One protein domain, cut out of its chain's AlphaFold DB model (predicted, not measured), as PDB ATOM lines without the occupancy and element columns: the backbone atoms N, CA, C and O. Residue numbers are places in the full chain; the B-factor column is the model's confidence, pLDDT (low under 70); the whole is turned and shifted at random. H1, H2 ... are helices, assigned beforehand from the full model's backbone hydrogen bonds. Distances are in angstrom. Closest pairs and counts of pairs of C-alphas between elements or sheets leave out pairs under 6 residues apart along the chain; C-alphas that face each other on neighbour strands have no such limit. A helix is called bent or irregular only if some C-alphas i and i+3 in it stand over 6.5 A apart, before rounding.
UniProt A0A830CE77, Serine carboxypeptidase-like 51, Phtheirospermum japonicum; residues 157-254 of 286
ATOM      1  N   GLU A 157     146.319 155.918 168.622       92.88
ATOM      2  CA  GLU A 157     147.113 156.360 169.768       92.88
ATOM      3  C   GLU A 157     146.386 156.096 171.093       92.88
ATOM      4  O   GLU A 157     146.916 155.386 171.947       92.88
ATOM      5  N   ASP A 158     145.149 156.577 171.247       93.75
ATOM      6  CA  ASP A 158     144.388 156.360 172.486       93.75
ATOM      7  C   ASP A 158     144.148 154.866 172.742       93.75
ATOM      8  O   ASP A 158     144.215 154.401 173.883       93.75
ATOM      9  N   PHE A 159     143.928 154.092 171.673       90.81
ATOM     10  CA  PHE A 159     143.706 152.657 171.782       90.81
ATOM     11  C   PHE A 159     144.938 151.945 172.350       90.81
ATOM     12  O   PHE A 159     144.816 151.216 173.334       90.81
ATOM     13  N   VAL A 160     146.136 152.195 171.804       93.81
ATOM     14  CA  VAL A 160     147.359 151.513 172.265       93.81
ATOM     15  C   VAL A 160     147.773 151.921 173.679       93.81
ATOM     16  O   VAL A 160     148.304 151.090 174.414       93.81
ATOM     17  N   PHE A 161     147.489 153.158 174.098       96.62
ATOM     18  CA  PHE A 161     147.775 153.609 175.465       96.62
ATOM     19  C   PHE A 161     146.781 153.090 176.508       96.62
ATOM     20  O   PHE A 161     147.124 153.046 177.689       96.62
ATOM     21  N   SER A 162     145.570 152.691 176.113       95.31
ATOM     22  CA  SER A 162     144.536 152.282 177.074       95.31
ATOM     23  C   SER A 162     144.746 150.877 177.655       95.31
ATOM     24  O   SER A 162     144.427 150.644 178.821       95.31
ATOM     25  N   TRP A 163     145.330 149.952 176.884       95.25
ATOM     26  CA  TRP A 163     145.454 148.542 177.269       95.25
ATOM     27  C   TRP A 163     146.309 148.296 178.513       95.25
ATOM     28  O   TRP A 163     145.900 147.541 179.393       95.25
ATOM     29  N   GLY A 164     147.488 148.918 178.600       96.75
ATOM     30  CA  GLY A 164     148.412 148.710 179.719       96.75
ATOM     31  C   GLY A 164     147.767 149.032 181.076       96.75
ATOM     32  O   GLY A 164     147.673 148.137 181.920       96.75
ATOM     33  N   PRO A 165     147.289 150.275 181.290       97.25
ATOM     34  CA  PRO A 165     146.601 150.669 182.518       97.25
ATOM     35  C   PRO A 165     145.357 149.825 182.811       97.25
ATOM     36  O   PRO A 165     145.225 149.322 183.923       97.25
ATOM     37  N   LEU A 166     144.496 149.588 181.809       96.75
ATOM     38  CA  LEU A 166     143.287 148.775 181.976       96.75
ATOM     39  C   LEU A 166     143.620 147.387 182.532       96.75
ATOM     40  O   LEU A 166     143.047 146.960 183.532       96.75
ATOM     41  N   LEU A 167     144.561 146.684 181.896       97.50
ATOM     42  CA  LEU A 167     144.921 145.325 182.288       97.50
ATOM     43  C   LEU A 167     145.692 145.274 183.605       97.50
ATOM     44  O   LEU A 167     145.594 144.276 184.319       97.50
ATOM     45  N   LYS A 168     146.423 146.332 183.965       97.56
ATOM     46  CA  LYS A 168     147.010 146.461 185.300       97.56
ATOM     47  C   LYS A 168     145.924 146.577 186.372       97.56
ATOM     48  O   LYS A 168     145.974 145.845 187.360       97.56
ATOM     49  N   ASP A 169     144.937 147.443 186.161       97.25
ATOM     50  CA  ASP A 169     143.868 147.713 187.130       97.25
ATOM     51  C   ASP A 169     142.991 146.480 187.385       97.25
ATOM     52  O   ASP A 169     142.567 146.236 188.517       97.25
ATOM     53  N   VAL A 170     142.782 145.638 186.367       96.50
ATOM     54  CA  VAL A 170     142.084 144.347 186.518       96.50
ATOM     55  C   VAL A 170     143.011 143.184 186.892       96.50
ATOM     56  O   VAL A 170     142.618 142.023 186.790       96.50
ATOM     57  N   SER A 171     144.235 143.474 187.350       96.19
ATOM     58  CA  SER A 171     145.227 142.488 187.812       96.19
ATOM     59  C   SER A 171     145.616 141.426 186.774       96.19
ATOM     60  O   SER A 171     146.027 140.324 187.137       96.19
ATOM     61  N   ARG A 172     145.505 141.750 185.482       95.81
ATOM     62  CA  ARG A 172     146.015 140.918 184.387       95.81
ATOM     63  C   ARG A 172     147.477 141.212 184.069       95.81
ATOM     64  O   ARG A 172     148.188 140.285 183.722       95.81
ATOM     65  N   LEU A 173     147.945 142.450 184.218       97.25
ATOM     66  CA  LEU A 173     149.367 142.797 184.081       97.25
ATOM     67  C   LEU A 173     150.001 143.143 185.432       97.25
ATOM     68  O   LEU A 173     149.366 143.739 186.301       97.25
ATOM     69  N   ASP A 174     151.281 142.811 185.595       96.81
ATOM     70  CA  ASP A 174     152.118 143.331 186.675       96.81
ATOM     71  C   ASP A 174     152.776 144.672 186.275       96.81
ATOM     72  O   ASP A 174     152.477 145.250 185.226       96.81
ATOM     73  N   ASP A 175     153.648 145.215 187.131       98.00
ATOM     74  CA  ASP A 175     154.331 146.488 186.837       98.00
ATOM     75  C   ASP A 175     155.296 146.382 185.647       98.00
ATOM     76  O   ASP A 175     155.478 147.355 184.915       98.00
ATOM     77  N   ASN A 176     155.875 145.199 185.413       97.12
ATOM     78  CA  ASN A 176     156.769 144.963 184.282       97.12
ATOM     79  C   ASN A 176     155.983 144.944 182.965       97.12
ATOM     80  O   ASN A 176     156.364 145.620 182.008       97.12
ATOM     81  N   GLY A 177     154.855 144.228 182.929       96.38
ATOM     82  CA  GLY A 177     153.952 144.179 181.782       96.38
ATOM     83  C   GLY A 177     153.371 145.551 181.439       96.38
ATOM     84  O   GLY A 177     153.297 145.910 180.260       96.38
ATOM     85  N   LEU A 178     153.027 146.357 182.450       97.75
ATOM     86  CA  LEU A 178     152.610 147.748 182.257       97.75
ATOM     87  C   LEU A 178     153.739 148.604 181.661       97.75
ATOM     88  O   LEU A 178     153.505 149.345 180.703       97.75
ATOM     89  N   ALA A 179     154.952 148.518 182.213       98.12
ATOM     90  CA  ALA A 179     156.094 149.298 181.740       98.12
ATOM     91  C   ALA A 179     156.430 148.987 180.273       98.12
ATOM     92  O   ALA A 179     156.622 149.910 179.478       98.12
ATOM     93  N   GLU A 180     156.429 147.706 179.898       97.31
ATOM     94  CA  GLU A 180     156.707 147.283 178.526       97.31
ATOM     95  C   GLU A 180     155.586 147.690 177.560       97.31
ATOM     96  O   GLU A 180     155.858 148.208 176.473       97.31
ATOM     97  N   SER A 181     154.324 147.568 177.986       97.12
ATOM     98  CA  SER A 181     153.179 148.040 177.199       97.12
ATOM     99  C   SER A 181     153.281 149.542 176.909       97.12
ATOM    100  O   SER A 181     153.141 149.977 175.766       97.12
ATOM    101  N   ASN A 182     153.618 150.343 177.925       97.81
ATOM    102  CA  ASN A 182     153.800 151.788 177.783       97.81
ATOM    103  C   ASN A 182     155.004 152.149 176.901       97.81
ATOM    104  O   ASN A 182     154.951 153.139 176.167       97.81
ATOM    105  N   ARG A 183     156.091 151.369 176.946       98.25
ATOM    106  CA  ARG A 183     157.256 151.566 176.071       98.25
ATOM    107  C   ARG A 183     156.853 151.440 174.601       98.25
ATOM    108  O   ARG A 183     157.163 152.331 173.810       98.25
ATOM    109  N   LEU A 184     156.130 150.375 174.254       98.06
ATOM    110  CA  LEU A 184     155.663 150.133 172.887       98.06
ATOM    111  C   LEU A 184     154.592 151.139 172.452       98.06
ATOM    112  O   LEU A 184     154.677 151.659 171.342       98.06
ATOM    113  N   ALA A 185     153.658 151.515 173.327       98.06
ATOM    114  CA  ALA A 185     152.679 152.564 173.025       98.06
ATOM    115  C   ALA A 185     153.354 153.909 172.676       98.06
ATOM    116  O   ALA A 185     152.982 154.565 171.701       98.06
ATOM    117  N   ASN A 186     154.421 154.289 173.392       98.44
ATOM    118  CA  ASN A 186     155.215 155.481 173.063       98.44
ATOM    119  C   ASN A 186     155.979 155.353 171.732       98.44
ATOM    120  O   ASN A 186     156.102 156.338 170.997       98.44
ATOM    121  N   GLN A 187     156.484 154.161 171.401       98.31
ATOM    122  CA  GLN A 187     157.106 153.894 170.102       98.31
ATOM    123  C   GLN A 187     156.096 154.058 168.958       98.31
ATOM    124  O   GLN A 187     156.387 154.775 167.998       98.31
ATOM    125  N   ILE A 188     154.900 153.479 169.107       98.19
ATOM    126  CA  ILE A 188     153.795 153.595 168.146       98.19
ATOM    127  C   ILE A 188     153.420 155.063 167.954       98.19
ATOM    128  O   ILE A 188     153.380 155.540 166.823       98.19
ATOM    129  N   LYS A 189     153.236 155.820 169.044       98.12
ATOM    130  CA  LYS A 189     152.975 157.266 168.984       98.12
ATOM    131  C   LYS A 189     154.012 158.005 168.137       98.12
ATOM    132  O   LYS A 189     153.651 158.787 167.260       98.12
ATOM    133  N   LYS A 190     155.302 157.742 168.361       98.31
ATOM    134  CA  LYS A 190     156.377 158.372 167.587       98.31
ATOM    135  C   LYS A 190     156.314 157.989 166.105       98.31
ATOM    136  O   LYS A 190     156.442 158.858 165.250       98.31
ATOM    137  N   GLN A 191     156.079 156.716 165.791       98.19
ATOM    138  CA  GLN A 191     155.934 156.252 164.408       98.19
ATOM    139  C   GLN A 191     154.730 156.898 163.711       98.19
ATOM    140  O   GLN A 191     154.848 157.296 162.554       98.19
ATOM    141  N   LEU A 192     153.604 157.065 164.414       96.38
ATOM    142  CA  LEU A 192     152.430 157.776 163.901       96.38
ATOM    143  C   LEU A 192     152.745 159.250 163.605       96.38
ATOM    144  O   LEU A 192     152.394 159.733 162.529       96.38
ATOM    145  N   MET A 193     153.447 159.945 164.509       96.81
ATOM    146  CA  MET A 193     153.889 161.335 164.304       96.81
ATOM    147  C   MET A 193     154.846 161.484 163.112       96.81
ATOM    148  O   MET A 193     154.790 162.487 162.405       96.81
ATOM    149  N   ASP A 194     155.685 160.478 162.863       97.94
ATOM    150  CA  ASP A 194     156.629 160.438 161.742       97.94
ATOM    151  C   ASP A 194     155.990 159.914 160.432       97.94
ATOM    152  O   ASP A 194     156.698 159.697 159.446       97.94
ATOM    153  N   HIS A 195     154.670 159.678 160.402       96.69
ATOM    154  CA  HIS A 195     153.927 159.083 159.278       96.69
ATOM    155  C   HIS A 195     154.406 157.680 158.847       96.69
ATOM    156  O   HIS A 195     154.183 157.245 157.715       96.69
ATOM    157  N   LYS A 196     155.034 156.930 159.755       97.56
ATOM    158  CA  LYS A 196     155.507 155.554 159.539       97.56
ATOM    159  C   LYS A 196     154.418 154.546 159.902       97.56
ATOM    160  O   LYS A 196     154.527 153.810 160.879       97.56
ATOM    161  N   PHE A 197     153.334 154.537 159.130       92.44
ATOM    162  CA  PHE A 197     152.141 153.747 159.458       92.44
ATOM    163  C   PHE A 197     152.372 152.228 159.434       92.44
ATOM    164  O   PHE A 197     151.793 151.523 160.258       92.44
ATOM    165  N   ALA A 198     153.228 151.726 158.538       90.56
ATOM    166  CA  ALA A 198     153.601 150.310 158.510       90.56
ATOM    167  C   ALA A 198     154.335 149.915 159.801       90.56
ATOM    168  O   ALA A 198     153.842 149.073 160.544       90.56
ATOM    169  N   ASP A 199     155.408 150.635 160.144       94.88
ATOM    170  CA  ASP A 199     156.173 150.413 161.377       94.88
ATOM    171  C   ASP A 199     155.297 150.522 162.643       94.88
ATOM    172  O   ASP A 199     155.471 149.756 163.595       94.88
ATOM    173  N   ALA A 200     154.347 151.466 162.661       95.44
ATOM    174  CA  ALA A 200     153.374 151.616 163.746       95.44
ATOM    175  C   ALA A 200     152.460 150.390 163.877       95.44
ATOM    176  O   ALA A 200     152.137 149.971 164.988       95.44
ATOM    177  N   THR A 201     152.064 149.796 162.752       89.25
ATOM    178  CA  THR A 201     151.227 148.591 162.725       89.25
ATOM    179  C   THR A 201     152.018 147.357 163.173       89.25
ATOM    180  O   THR A 201     151.519 146.545 163.956       89.25
ATOM    181  N   ASP A 202     153.283 147.249 162.769       90.25
ATOM    182  CA  ASP A 202     154.179 146.190 163.242       90.25
ATOM    183  C   ASP A 202     154.402 146.302 164.757       90.25
ATOM    184  O   ASP A 202     154.263 145.325 165.494       90.25
ATOM    185  N   SER A 203     154.630 147.519 165.255       95.31
ATOM    186  CA  SER A 203     154.813 147.775 166.692       95.31
ATOM    187  C   SER A 203     153.521 147.553 167.492       95.31
ATOM    188  O   SER A 203     153.569 147.109 168.637       95.31
ATOM    189  N   TRP A 204     152.348 147.792 166.892       93.06
ATOM    190  CA  TRP A 204     151.063 147.402 167.481       93.06
ATOM    191  C   TRP A 204     150.927 145.878 167.614       93.06
ATOM    192  O   TRP A 204     150.407 145.383 168.614       93.06
ATOM    193  N   SER A 205     151.435 145.116 166.649       87.25
ATOM    194  CA  SER A 205     151.466 143.644 166.718       87.25
ATOM    195  C   SER A 205     152.370 143.145 167.844       87.25
ATOM    196  O   SER A 205     152.025 142.211 168.574       87.25
ATOM    197  N   GLU A 206     153.519 143.798 168.015       91.31
ATOM    198  CA  GLU A 206     154.439 143.530 169.118       91.31
ATOM    199  C   GLU A 206     153.770 143.817 170.470       91.31
ATOM    200  O   GLU A 206     153.798 142.968 171.363       91.31
ATOM    201  N   LEU A 207     153.076 144.955 170.600       94.69
ATOM    202  CA  LEU A 207     152.341 145.314 171.816       94.69
ATOM    203  C   LEU A 207     151.279 144.268 172.172       94.69
ATOM    204  O   LEU A 207     151.220 143.820 173.318       94.69
ATOM    205  N   GLN A 208     150.486 143.817 171.197       90.94
ATOM    206  CA  GLN A 208     149.506 142.750 171.420       90.94
ATOM    207  C   GLN A 208     150.165 141.456 171.913       90.94
ATOM    208  O   GLN A 208     149.659 140.810 172.829       90.94
ATOM    209  N   THR A 209     151.323 141.097 171.353       88.44
ATOM    210  CA  THR A 209     152.076 139.898 171.746       88.44
ATOM    211  C   THR A 209     152.594 139.987 173.179       88.44
ATOM    212  O   THR A 209     152.492 139.015 173.937       88.44
ATOM    213  N   ILE A 210     153.124 141.150 173.570       91.06
ATOM    214  CA  ILE A 210     153.567 141.409 174.942       91.06
ATOM    215  C   ILE A 210     152.388 141.330 175.906       91.06
ATOM    216  O   ILE A 210     152.476 140.605 176.898       91.06
ATOM    217  N   ILE A 211     151.283 142.013 175.607       94.12
ATOM    218  CA  ILE A 211     150.074 141.966 176.431       94.12
ATOM    219  C   ILE A 211     149.615 140.519 176.588       94.12
ATOM    220  O   ILE A 211     149.498 140.045 177.712       94.12
ATOM    221  N   TYR A 212     149.426 139.787 175.489       90.81
ATOM    222  CA  TYR A 212     148.966 138.399 175.507       90.81
ATOM    223  C   TYR A 212     149.849 137.511 176.398       90.81
ATOM    224  O   TYR A 212     149.349 136.776 177.249       90.81
ATOM    225  N   SER A 213     151.171 137.616 176.248       90.12
ATOM    226  CA  SER A 213     152.130 136.774 176.975       90.12
ATOM    227  C   SER A 213     152.193 137.090 178.471       90.12
ATOM    228  O   SER A 213     152.442 136.192 179.272       90.12
ATOM    229  N   ASN A 214     151.951 138.345 178.853       94.38
ATOM    230  CA  ASN A 214     152.037 138.802 180.241       94.38
ATOM    231  C   ASN A 214     150.680 138.839 180.966       94.38
ATOM    232  O   ASN A 214     150.654 139.128 182.155       94.38
ATOM    233  N   SER A 215     149.570 138.545 180.278       94.00
ATOM    234  CA  SER A 215     148.197 138.682 180.803       94.00
ATOM    235  C   SER A 215     147.428 137.371 180.949       94.00
ATOM    236  O   SER A 215     146.201 137.380 181.022       94.00
ATOM    237  N   ASN A 216     148.137 136.238 180.955       90.69
ATOM    238  CA  ASN A 216     147.525 134.912 180.859       90.69
ATOM    239  C   ASN A 216     146.656 134.763 179.593       90.69
ATOM    240  O   ASN A 216     145.559 134.214 179.637       90.69
ATOM    241  N   ALA A 217     147.167 135.238 178.449       88.69
ATOM    242  CA  ALA A 217     146.492 135.156 177.158       88.69
ATOM    243  C   ALA A 217     145.127 135.864 177.136       88.69
ATOM    244  O   ALA A 217     144.131 135.256 176.748       88.69
ATOM    245  N   VAL A 218     145.073 137.138 177.546       89.81
ATOM    246  CA  VAL A 218     143.835 137.934 177.492       89.81
ATOM    247  C   VAL A 218     143.196 137.929 176.102       89.81
ATOM    248  O   VAL A 218     143.892 138.001 175.086       89.81
ATOM    249  N   ASP A 219     141.867 137.848 176.065       83.69
ATOM    250  CA  ASP A 219     141.104 138.052 174.838       83.69
ATOM    251  C   ASP A 219     140.946 139.556 174.552       83.69
ATOM    252  O   ASP A 219     140.485 140.324 175.399       83.69
ATOM    253  N   PHE A 220     141.333 139.989 173.352       85.38
ATOM    254  CA  PHE A 220     141.257 141.394 172.941       85.38
ATOM    255  C   PHE A 220     139.834 141.860 172.604       85.38
ATOM    256  O   PHE A 220     139.584 143.065 172.596       85.38
ATOM    257  N   TYR A 221     138.905 140.935 172.362       81.88
ATOM    258  CA  TYR A 221     137.483 141.221 172.164       81.88
ATOM    259  C   TYR A 221     136.702 141.187 173.481       81.88
ATOM    260  O   TYR A 221     135.666 141.838 173.603       81.88
ATOM    261  N   ASN A 222     137.213 140.476 174.491       85.38
ATOM    262  CA  ASN A 222     136.636 140.456 175.829       85.38
ATOM    263  C   ASN A 222     137.715 140.273 176.904       85.38
ATOM    264  O   ASN A 222     138.007 139.156 177.328       85.38
ATOM    265  N   PHE A 223     138.255 141.381 177.417       88.75
ATOM    266  CA  PHE A 223     139.374 141.360 178.368       88.75
ATOM    267  C   PHE A 223     139.070 140.665 179.707       88.75
ATOM    268  O   PHE A 223     139.974 140.454 180.515       88.75
ATOM    269  N   LEU A 224     137.809 140.312 179.979       89.69
ATOM    270  CA  LEU A 224     137.430 139.505 181.140       89.69
ATOM    271  C   LEU A 224     137.742 138.018 180.948       89.69
ATOM    272  O   LEU A 224     137.793 137.279 181.932       89.69
ATOM    273  N   LEU A 225     137.975 137.586 179.710       85.44
ATOM    274  CA  LEU A 225     138.248 136.210 179.326       85.44
ATOM    275  C   LEU A 225     139.710 136.018 178.921       85.44
ATOM    276  O   LEU A 225     140.442 136.956 178.588       85.44
ATOM    277  N   ASP A 226     140.135 134.765 178.975       86.81
ATOM    278  CA  ASP A 226     141.337 134.324 178.278       86.81
ATOM    279  C   ASP A 226     140.921 133.874 176.873       86.81
ATOM    280  O   ASP A 226     139.834 133.322 176.699       86.81
ATOM    281  N   ALA A 227     141.789 134.035 175.878       76.44
ATOM    282  CA  ALA A 227     141.493 133.842 174.454       76.44
ATOM    283  C   ALA A 227     141.024 132.424 174.061       76.44
ATOM    284  O   ALA A 227     140.659 132.174 172.919       76.44
ATOM    285  N   LYS A 228     141.077 131.448 174.974       76.06
ATOM    286  CA  LYS A 228     140.547 130.085 174.768       76.06
ATOM    287  C   LYS A 228     139.143 129.884 175.331       76.06
ATOM    288  O   LYS A 228     138.563 128.819 175.139       76.06
ATOM    289  N   MET A 229     138.641 130.857 176.081       74.69
ATOM    290  CA  MET A 229     137.373 130.781 176.801       74.69
ATOM    291  C   MET A 229     136.263 131.577 176.125       74.69
ATOM    292  O   MET A 229     135.112 131.439 176.532       74.69
ATOM    293  N   ASP A 230     136.580 132.406 175.132       65.69
ATOM    294  CA  ASP A 230     135.572 133.205 174.454       65.69
ATOM    295  C   ASP A 230     134.773 132.340 173.452       65.69
ATOM    296  O   ASP A 230     135.322 131.818 172.477       65.69
ATOM    297  N   PRO A 231     133.456 132.162 173.672       57.06
ATOM    298  CA  PRO A 231     132.590 131.409 172.768       57.06
ATOM    299  C   PRO A 231     132.307 132.135 171.440       57.06
ATOM    300  O   PRO A 231     131.641 131.560 170.568       57.06
ATOM    301  N   LEU A 232     132.727 133.395 171.304       54.81
ATOM    302  CA  LEU A 232     132.676 134.208 170.089       54.81
ATOM    303  C   LEU A 232     134.041 134.252 169.384       54.81
ATOM    304  O   LEU A 232     134.073 134.287 168.156       54.81
ATOM    305  N   SER A 233     135.158 134.127 170.113       50.31
ATOM    306  CA  SER A 233     136.510 134.059 169.537       50.31
ATOM    307  C   SER A 233     136.901 132.621 169.138       50.31
ATOM    308  O   SER A 233     137.916 132.054 169.529       50.31
ATOM    309  N   THR A 234     136.113 131.974 168.269       40.88
ATOM    310  CA  THR A 234     136.548 130.704 167.648       40.88
ATOM    311  C   THR A 234     137.588 130.938 166.548       40.88
ATOM    312  O   THR A 234     137.378 130.582 165.389       40.88
ATOM    313  N   SER A 235     138.737 131.509 166.915       42.97
ATOM    314  CA  SER A 235     139.989 131.330 166.188       42.97
ATOM    315  C   SER A 235     140.891 130.452 167.055       42.97
ATOM    316  O   SER A 235     141.271 130.817 168.162       42.97
ATOM    317  N   ASN A 236     141.178 129.234 166.592       35.06
ATOM    318  CA  ASN A 236     142.029 128.294 167.316       35.06
ATOM    319  C   ASN A 236     143.394 128.938 167.628       35.06
ATOM    320  O   ASN A 236     144.267 129.070 166.762       35.06
ATOM    321  N   SER A 237     143.577 129.301 168.897       35.75
ATOM    322  CA  SER A 237     144.819 129.771 169.503       35.75
ATOM    323  C   SER A 237     145.762 128.591 169.743       35.75
ATOM    324  O   SER A 237     146.050 128.181 170.868       35.75
ATOM    325  N   ASN A 238     146.273 128.044 168.641       29.62
ATOM    326  CA  ASN A 238     147.527 127.313 168.652       29.62
ATOM    327  C   ASN A 238     148.592 128.141 167.916       29.62
ATOM    328  O   ASN A 238     148.492 128.401 166.718       29.62
ATOM    329  N   SER A 239     149.586 128.527 168.724       32.09
ATOM    330  CA  SER A 239     150.932 129.038 168.433       32.09
ATOM    331  C   SER A 239     151.128 130.456 167.866       32.09
ATOM    332  O   SER A 239     150.958 130.685 166.681       32.09
ATOM    333  N   LEU A 240     151.698 131.301 168.742       35.06
ATOM    334  CA  LEU A 240     152.832 132.227 168.541       35.06
ATOM    335  C   LEU A 240     152.579 133.569 167.828       35.06
ATOM    336  O   LEU A 240     152.238 133.630 166.655       35.06
ATOM    337  N   GLY A 241     152.859 134.658 168.558       37.19
ATOM    338  CA  GLY A 241     152.692 136.080 168.215       37.19
ATOM    339  C   GLY A 241     153.445 136.635 166.993       37.19
ATOM    340  O   GLY A 241     153.659 137.833 166.914       37.19
ATOM    341  N   GLN A 242     153.796 135.803 166.011       33.22
ATOM    342  CA  GLN A 242     153.996 136.232 164.615       33.22
ATOM    343  C   GLN A 242     152.688 136.182 163.803       33.22
ATOM    344  O   GLN A 242     152.566 136.790 162.747       33.22
ATOM    345  N   ILE A 243     151.679 135.487 164.327       38.94
ATOM    346  CA  ILE A 243     150.464 135.107 163.612       38.94
ATOM    347  C   ILE A 243     149.349 136.167 163.654       38.94
ATOM    348  O   ILE A 243     148.445 136.110 162.828       38.94
ATOM    349  N   LEU A 244     149.384 137.151 164.554       38.59
ATOM    350  CA  LEU A 244     148.265 138.094 164.728       38.59
ATOM    351  C   LEU A 244     148.103 139.112 163.577       38.59
ATOM    352  O   LEU A 244     147.011 139.646 163.423       38.59
ATOM    353  N   MET A 245     149.127 139.332 162.733       39.31
ATOM    354  CA  MET A 245     149.066 140.267 161.587       39.31
ATOM    355  C   MET A 245     149.370 139.638 160.215       39.31
ATOM    356  O   MET A 245     148.608 139.903 159.284       39.31
ATOM    357  N   GLU A 246     150.326 138.699 160.122       32.16
ATOM    358  CA  GLU A 246     149.979 137.300 159.814       32.16
ATOM    359  C   GLU A 246     148.572 137.063 159.247       32.16
ATOM    360  O   GLU A 246     148.267 137.246 158.074       32.16
ATOM    361  N   ARG A 247     147.695 136.774 160.218       35.09
ATOM    362  CA  ARG A 247     146.247 136.594 160.184       35.09
ATOM    363  C   ARG A 247     145.471 137.867 160.510       35.09
ATOM    364  O   ARG A 247     144.418 137.777 161.106       35.09
ATOM    365  N   TYR A 248     145.937 139.049 160.145       34.69
ATOM    366  CA  TYR A 248     145.012 140.163 159.894       34.69
ATOM    367  C   TYR A 248     144.930 140.367 158.384       34.69
ATOM    368  O   TYR A 248     143.845 140.433 157.821       34.69
ATOM    369  N   SER A 249     146.081 140.280 157.704       32.34
ATOM    370  CA  SER A 249     146.167 140.153 156.248       32.34
ATOM    371  C   SER A 249     145.656 138.786 155.772       32.34
ATOM    372  O   SER A 249     144.766 138.706 154.931       32.34
ATOM    373  N   THR A 250     146.097 137.699 156.411       32.69
ATOM    374  CA  THR A 250     145.651 136.344 156.083       32.69
ATOM    375  C   THR A 250     144.323 135.964 156.751       32.69
ATOM    376  O   THR A 250     143.789 134.933 156.393       32.69
ATOM    377  N   TYR A 251     143.750 136.761 157.669       35.50
ATOM    378  CA  TYR A 251     142.357 136.601 158.154       35.50
ATOM    379  C   TYR A 251     141.351 137.147 157.153       35.50
ATOM    380  O   TYR A 251     140.317 136.527 156.928       35.50
ATOM    381  N   LEU A 252     141.700 138.240 156.474       35.09
ATOM    382  CA  LEU A 252     140.950 138.707 155.314       35.09
ATOM    383  C   LEU A 252     141.048 137.722 154.141       35.09
ATOM    384  O   LEU A 252     140.046 137.491 153.473       35.09
ATOM    385  N   ASP A 253     142.197 137.057 153.956       32.78
ATOM    386  CA  ASP A 253     142.319 135.954 152.986       32.78
ATOM    387  C   ASP A 253     141.723 134.613 153.489       32.78
ATOM    388  O   ASP A 253     141.296 133.787 152.680       32.78
ATOM    389  N   SER A 254     141.657 134.366 154.807       35.62
ATOM    390  CA  SER A 254     141.138 133.122 155.408       35.62
ATOM    391  C   SER A 254     139.665 133.170 155.795       35.62
ATOM    392  O   SER A 254     139.131 132.132 156.186       35.62
TER     393      SER A 254
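Overview. This is residues 157 to 254 of the 286 residues of the protein "Serine carboxypeptidase-like 51" of Phtheirospermum japonicum (UniProt A0A830CE77). What does the model look like? The longest helix, H2, stands side by side with H1 and with H3 in an up-and-down bundle of three helices, each running against the one before it, their centres making a triangle. From the end of H3 a long loop, residues 215 to 242, swings out and leads back to a short fourth helix, H4, off to one side of the bundle and slanted to H3. What is it made of, and how large is it? The printed part has 98 residues with four named helices in the order H1, H2, H3, H4 and no named strand; the class is all helix. It is compact, with a radius of gyration of the C-alphas of 13.5 A, and flat, with spans of 39 by 36 by 19 A.

Along the chain. Where are the longer helices? H2 is residues 175 to 193, 27.0 A from first to last C-alpha, and H3 is residues 197 to 214, 25.6 A. C-alpha 175 is at (154.331, 146.488, 186.837). Where are the other two? H1 is residues 157 to 169, 19.7 A long, beginning with C-alpha 157 at (147.113, 156.360, 169.768); it is irregular, but only just, with C-alphas 161 and 164 6.52 A apart. H4 is residues 243 to 254, 12.6 A long, ending with C-alpha 254 at (141.138, 133.122, 155.408).

Arrangement. What touches H2? H2 and H3 form a helical hairpin and touch, opposite ways at a shallow tilt of 8 degrees, with the closest C-alphas, Ile 188 and Ala 200, 4.8 A apart. H1 and H2 form another, opposite ways at a shallow tilt of 5 degrees, with the closest C-alphas, Gly 164 and Leu 178, 5.0 A apart. What else touches H3, the hub? H1, with residues 160 to 164 alone, only just touches it, with 3 pairs of C-alphas within 8 A, the closest being Val 160 and Trp 204 at 7.3 A. H4, with residues 244 to 245 alone, also only just touches it, with 3 such pairs, the closest being Ser 205 and Met 245 at 6.6 A; the tilt is a steep 65 degrees. H4 is apart from H1 and H2. How do the backbones run? Every O i to N i+4 pair is within hydrogen-bond range in H2 and H3, against 6 of 9 in H1 and 6 of 8 in H4.

Size, cuts and confidence. How far does it reach? The two C-alphas farthest apart, those of Asp 194 and Pro 231, are 39.3 A apart. How is it linked? The printed part has no cut; the links H1 to H2 and H2 to H3 are tight, and H3 to H4 is long, with 28 residues. Where is confidence low? The mean pLDDT of the printed part is 79.4, and residues 230 to 254 are under 70.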